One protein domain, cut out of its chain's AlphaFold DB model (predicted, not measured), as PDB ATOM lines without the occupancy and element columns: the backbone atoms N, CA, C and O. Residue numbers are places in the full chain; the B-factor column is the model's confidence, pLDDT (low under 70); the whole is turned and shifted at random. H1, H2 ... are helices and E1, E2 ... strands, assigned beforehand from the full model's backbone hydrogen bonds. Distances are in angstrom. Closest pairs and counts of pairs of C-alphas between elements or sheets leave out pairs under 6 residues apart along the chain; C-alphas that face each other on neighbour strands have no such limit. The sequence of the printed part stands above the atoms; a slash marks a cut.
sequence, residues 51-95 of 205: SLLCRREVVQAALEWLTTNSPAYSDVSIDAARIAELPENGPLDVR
ATOM      1  N   SER A  51     141.205 129.819 114.750       59.97
ATOM      2  CA  SER A  51     141.664 131.205 114.635       59.97
ATOM      3  C   SER A  51     141.780 131.840 116.021       59.97
ATOM      4  O   SER A  51     140.827 131.814 116.810       59.97
ATOM      5  N   LEU A  52     142.942 132.411 116.329       64.38
ATOM      6  CA  LEU A  52     143.149 133.113 117.589       64.38
ATOM      7  C   LEU A  52     142.442 134.466 117.541       64.38
ATOM      8  O   LEU A  52     142.618 135.241 116.603       64.38
ATOM      9  N   LEU A  53     141.654 134.753 118.572       74.38
ATOM     10  CA  LEU A  53     141.071 136.074 118.766       74.38
ATOM     11  C   LEU A  53     142.082 136.947 119.508       74.38
ATOM     12  O   LEU A  53     142.533 136.590 120.598       74.38
ATOM     13  N   CYS A  54     142.431 138.088 118.922       79.12
ATOM     14  CA  CYS A  54     143.195 139.116 119.607       79.12
ATOM     15  C   CYS A  54     142.239 139.988 120.424       79.12
ATOM     16  O   CYS A  54     141.191 140.404 119.926       79.12
ATOM     17  N   ARG A  55     142.621 140.248 121.677       85.69
ATOM     18  CA  ARG A  55     141.970 141.225 122.549       85.69
ATOM     19  C   ARG A  55     142.970 142.308 122.904       85.69
ATOM     20  O   ARG A  55     143.893 142.041 123.680       85.69
ATOM     21  N   ARG A  56     142.828 143.495 122.315       87.25
ATOM     22  CA  ARG A  56     143.838 144.565 122.407       87.25
ATOM     23  C   ARG A  56     144.143 144.929 123.859       87.25
ATOM     24  O   ARG A  56     145.306 145.017 124.243       87.25
ATOM     25  N   GLU A  57     143.107 145.066 124.679       89.25
ATOM     26  CA  GLU A  57     143.211 145.418 126.094       89.25
ATOM     27  C   GLU A  57     143.979 144.373 126.910       89.25
ATOM     28  O   GLU A  57     144.743 144.717 127.811       89.25
ATOM     29  N   VAL A  58     143.828 143.091 126.567       85.38
ATOM     30  CA  VAL A  58     144.521 141.994 127.251       85.38
ATOM     31  C   VAL A  58     145.993 141.974 126.858       85.38
ATOM     32  O   VAL A  58     146.851 141.801 127.719       85.38
ATOM     33  N   VAL A  59     146.289 142.181 125.572       85.81
ATOM     34  CA  VAL A  59     147.669 142.254 125.073       85.81
ATOM     35  C   VAL A  59     148.403 143.426 125.716       85.81
ATOM     36  O   VAL A  59     149.513 143.250 126.212       85.81
ATOM     37  N   GLN A  60     147.772 144.599 125.775       89.56
ATOM     38  CA  GLN A  60     148.357 145.771 126.418       89.56
ATOM     39  C   GLN A  60     148.632 145.523 127.908       89.56
ATOM     40  O   GLN A  60     149.761 145.716 128.357       89.56
ATOM     41  N   ALA A  61     147.644 145.028 128.659       87.44
ATOM     42  CA  ALA A  61     147.815 144.734 130.082       87.44
ATOM     43  C   ALA A  61     148.914 143.686 130.337       87.44
ATOM     44  O   ALA A  61     149.662 143.790 131.307       87.44
ATOM     45  N   ALA A  62     149.038 142.684 129.460       86.31
ATOM     46  CA  ALA A  62     150.085 141.674 129.555       86.31
ATOM     47  C   ALA A  62     151.484 142.264 129.319       86.31
ATOM     48  O   ALA A  62     152.411 141.932 130.055       86.31
ATOM     49  N   LEU A  63     151.640 143.151 128.332       87.38
ATOM     50  CA  LEU A  63     152.911 143.828 128.064       87.38
ATOM     51  C   LEU A  63     153.324 144.727 129.234       87.38
ATOM     52  O   LEU A  63     154.451 144.622 129.708       87.38
ATOM     53  N   GLU A  64     152.400 145.537 129.751       91.50
ATOM     54  CA  GLU A  64     152.640 146.391 130.923       91.50
ATOM     55  C   GLU A  64     153.001 145.565 132.169       91.50
ATOM     56  O   GLU A  64     153.886 145.928 132.956       91.50
ATOM     57  N   TRP A  65     152.346 144.414 132.349       91.75
ATOM     58  CA  TRP A  65     152.683 143.488 133.422       91.75
ATOM     59  C   TRP A  65     154.093 142.915 133.242       91.75
ATOM     60  O   TRP A  65     154.859 142.883 134.208       91.75
ATOM     61  N   LEU A  66     154.466 142.504 132.027       88.12
ATOM     62  CA  LEU A  66     155.786 141.940 131.734       88.12
ATOM     63  C   LEU A  66     156.911 142.940 131.997       88.12
ATOM     64  O   LEU A  66     157.880 142.580 132.665       88.12
ATOM     65  N   THR A  67     156.764 144.187 131.548       88.56
ATOM     66  CA  THR A  67     157.767 145.241 131.776       88.56
ATOM     67  C   THR A  67     157.922 145.578 133.258       88.56
ATOM     68  O   THR A  67     159.008 145.931 133.706       88.56
ATOM     69  N   THR A  68     156.845 145.450 134.039       91.44
ATOM     70  CA  THR A  68     156.855 145.757 135.478       91.44
ATOM     71  C   THR A  68     157.434 144.618 136.321       91.44
ATOM     72  O   THR A  68     158.103 144.870 137.321       91.44
ATOM     73  N   ASN A  69     157.160 143.361 135.956       91.75
ATOM     74  CA  ASN A  69     157.428 142.206 136.821       91.75
ATOM     75  C   ASN A  69     158.657 141.392 136.409       91.75
ATOM     76  O   ASN A  69     159.210 140.673 137.240       91.75
ATOM     77  N   SER A  70     159.085 141.471 135.148       89.25
ATOM     78  CA  SER A  70     160.202 140.676 134.646       89.25
ATOM     79  C   SER A  70     161.399 141.566 134.305       89.25
ATOM     80  O   SER A  70     161.312 142.385 133.388       89.25
ATOM     81  N   PRO A  71     162.557 141.381 134.968       85.50
ATOM     82  CA  PRO A  71     163.749 142.180 134.686       85.50
ATOM     83  C   PRO A  71     164.268 141.981 133.255       85.50
ATOM     84  O   PRO A  71     164.887 142.887 132.704       85.50
ATOM     85  N   ALA A  72     163.966 140.837 132.630       80.50
ATOM     86  CA  ALA A  72     164.354 140.523 131.255       80.50
ATOM     87  C   ALA A  72     163.661 141.394 130.189       80.50
ATOM     88  O   ALA A  72     164.093 141.382 129.045       80.50
ATOM     89  N   TYR A  73     162.594 142.115 130.553       79.38
ATOM     90  CA  TYR A  73     161.838 142.986 129.645       79.38
ATOM     91  C   TYR A  73     161.829 144.448 130.107       79.38
ATOM     92  O   TYR A  73     161.003 145.238 129.659       79.38
ATOM     93  N   SER A  74     162.724 144.811 131.028       79.25
ATOM     94  CA  SER A  74     162.776 146.157 131.614       79.25
ATOM     95  C   SER A  74     163.273 147.235 130.641       79.25
ATOM     96  O   SER A  74     162.993 148.416 130.833       79.25
ATOM     97  N   ASP A  75     163.980 146.837 129.585       84.19
ATOM     98  CA  ASP A  75     164.535 147.688 128.530       84.19
ATOM     99  C   ASP A  75     163.641 147.779 127.279       84.19
ATOM    100  O   ASP A  75     163.942 148.525 126.345       84.19
ATOM    101  N   VAL A  76     162.521 147.054 127.255       83.19
ATOM    102  CA  VAL A  76     161.607 147.016 126.111       83.19
ATOM    103  C   VAL A  76     160.647 148.206 126.156       83.19
ATOM    104  O   VAL A  76     159.851 148.358 127.080       83.19
ATOM    105  N   SER A  77     160.679 149.042 125.114       86.69
ATOM    106  CA  SER A  77     159.724 150.140 124.932       86.69
ATOM    107  C   SER A  77     158.462 149.664 124.212       86.69
ATOM    108  O   SER A  77     158.542 149.139 123.099       86.69
ATOM    109  N   ILE A  78     157.297 149.907 124.808       87.00
ATOM    110  CA  ILE A  78     155.999 149.590 124.208       87.00
ATOM    111  C   ILE A  78     155.583 150.725 123.258       87.00
ATOM    112  O   ILE A  78     155.435 151.869 123.682       87.00
ATOM    113  N   ASP A  79     155.369 150.409 121.978       88.25
ATOM    114  CA  ASP A  79     154.863 151.358 120.981       88.25
ATOM    115  C   ASP A  79     153.327 151.334 120.931       88.25
ATOM    116  O   ASP A  79     152.709 150.370 120.469       88.25
ATOM    117  N   ALA A  80     152.706 152.416 121.401       85.62
ATOM    118  CA  ALA A  80     151.254 152.551 121.445       85.62
ATOM    119  C   ALA A  80     150.607 152.589 120.048       85.62
ATOM    120  O   ALA A  80     149.461 152.158 119.906       85.62
ATOM    121  N   ALA A  81     151.321 153.058 119.016       84.44
ATOM    122  CA  ALA A  81     150.784 153.111 117.657       84.44
ATOM    123  C   ALA A  81     150.530 151.697 117.113       84.44
ATOM    124  O   ALA A  81     149.456 151.415 116.587       84.44
ATOM    125  N   ARG A  82     151.467 150.774 117.354       79.69
ATOM    126  CA  ARG A  82     151.330 149.363 116.963       79.69
ATOM    127  C   ARG A  82     150.249 148.625 117.741       79.69
ATOM    128  O   ARG A  82     149.572 147.766 117.189       79.69
ATOM    129  N   ILE A  83     150.052 148.958 119.016       84.12
ATOM    130  CA  ILE A  83     148.949 148.382 119.801       84.12
ATOM    131  C   ILE A  83     147.597 148.848 119.251       84.12
ATOM    132  O   ILE A  83     146.652 148.062 119.209       84.12
ATOM    133  N   ALA A  84     147.497 150.098 118.789       86.62
ATOM    134  CA  ALA A  84     146.274 150.617 118.183       86.62
ATOM    135  C   ALA A  84     145.934 149.942 116.840       86.62
ATOM    136  O   ALA A  84     144.756 149.818 116.509       86.62
ATOM    137  N   GLU A  85     146.935 149.461 116.100       84.69
ATOM    138  CA  GLU A  85     146.742 148.698 114.858       84.69
ATOM    139  C   GLU A  85     146.167 147.289 115.097       84.69
ATOM    140  O   GLU A  85     145.548 146.717 114.200       84.69
ATOM    141  N   LEU A  86     146.313 146.727 116.305       81.25
ATOM    142  CA  LEU A  86     145.734 145.422 116.639       81.25
ATOM    143  C   LEU A  86     144.204 145.501 116.716       81.25
ATOM    144  O   LEU A  86     143.681 146.487 117.232       81.25
ATOM    145  N   PRO A  87     143.457 144.469 116.295       81.19
ATOM    146  CA  PRO A  87     142.005 144.455 116.442       81.19
ATOM    147  C   PRO A  87     141.585 144.405 117.922       81.19
ATOM    148  O   PRO A  87     142.213 143.730 118.734       81.19
ATOM    149  N   GLU A  88     140.506 145.110 118.279       80.94
ATOM    150  CA  GLU A  88     140.025 145.180 119.672       80.94
ATOM    151  C   GLU A  88     139.527 143.835 120.185       80.94
ATOM    152  O   GLU A  88     139.885 143.434 121.282       80.94
ATOM    153  N   ASN A  89     138.721 143.137 119.388       81.06
ATOM    154  CA  ASN A  89     138.166 141.819 119.695       81.06
ATOM    155  C   ASN A  89     137.913 141.073 118.381       81.06
ATOM    156  O   ASN A  89     136.774 140.784 118.017       81.06
ATOM    157  N   GLY A  90     138.981 140.842 117.620       74.75
ATOM    158  CA  GLY A  90     138.893 140.309 116.262       74.75
ATOM    159  C   GLY A  90     139.784 139.093 116.044       74.75
ATOM    160  O   GLY A  90     140.737 138.887 116.802       74.75
ATOM    161  N   PRO A  91     139.493 138.278 115.018       70.56
ATOM    162  CA  PRO A  91     140.428 137.258 114.579       70.56
ATOM    163  C   PRO A  91     141.735 137.931 114.165       70.56
ATOM    164  O   PRO A  91     141.738 138.936 113.454       70.56
ATOM    165  N   LEU A  92     142.848 137.396 114.654       67.94
ATOM    166  CA  LEU A  92     144.161 137.796 114.185       67.94
ATOM    167  C   LEU A  92     144.455 136.989 112.921       67.94
ATOM    168  O   LEU A  92     144.401 135.757 112.961       67.94
ATOM    169  N   ASP A  93     144.751 137.672 111.816       57.97
ATOM    170  CA  ASP A  93     145.162 137.019 110.574       57.97
ATOM    171  C   ASP A  93     146.592 136.487 110.738       57.97
ATOM    172  O   ASP A  93     147.588 137.140 110.425       57.97
ATOM    173  N   VAL A  94     146.695 135.320 111.370       58.38
ATOM    174  CA  VAL A  94     147.954 134.608 111.565       58.38
ATOM    175  C   VAL A  94     148.066 133.586 110.450       58.38
ATOM    176  O   VAL A  94     147.311 132.614 110.408       58.38
ATOM    177  N   ARG A  95     149.044 133.775 109.561       46.94
ATOM    178  CA  ARG A  95     149.403 132.758 108.571       46.94
ATOM    179  C   ARG A  95     149.952 131.526 109.283       46.94
ATOM    180  O   ARG A  95     151.076 131.536 109.780       46.94
TER     181      ARG A  95
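What this domain is: This is residues 51 to 95 of the 205 residues of the protein "Hypothetical protein" of Rhizochromulina marina (UniProt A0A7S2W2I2). The domain is an open, elongated loop of chain: the long helix H1 makes one long side, and residues 70 to 79 with the short helix H2 fold back as the other. A tiny ladder of two strands, E1 and E2, closes the loop at the end where H1 begins, and residues 92 to 95 trail off from it. The printed part has 45 residues, with two named helices and two named strands in the order E1, H1, H2, E2; the sheet's order is E1 - E2, antiparallel, and the class is mixed, helices and strands. The whole is loose, with a radius of gyration of the C-alphas of 11.8 A, and spans 32 by 20 by 19 A.

Where its parts are: E1 is residues 53 to 55, with C-alpha 53 at (141.071, 136.074, 118.766). H1, residues 56 to 69, measures 20.0 A from first to last C-alpha, and C-alpha 69 is at (157.428, 142.206, 136.821). H2 is residues 80 to 85, 8.9 A long. E2, residues 89 to 91, ends with C-alpha 91 at (140.428, 137.258, 114.579).

How they stand to each other: E1 and E2 are antiparallel neighbours at 151 degrees; N 54 and O 90 are 2.8 A apart, within hydrogen-bond range. H1 and H2 form a helical hairpin, opposite ways at a shallow tilt of 31 degrees. They only just touch, with 3 pairs of C-alphas within 8 A, through residues 56 to 60 of H1 alone; the closest C-alphas are those of Arg 56 and Ile 83, 6.9 A. E1 and H2 are apart. In H1 and H2 every O i to N i+4 pair is within hydrogen-bond range.

The domain as a whole: The C-alphas farthest apart, those of Ser 51 and Pro 71, are 31.8 A from each other. The printed part has no cut, and no link is long. The mean pLDDT of the printed part is 81.2; residues 51 to 52 and 92 to 95 are under 70.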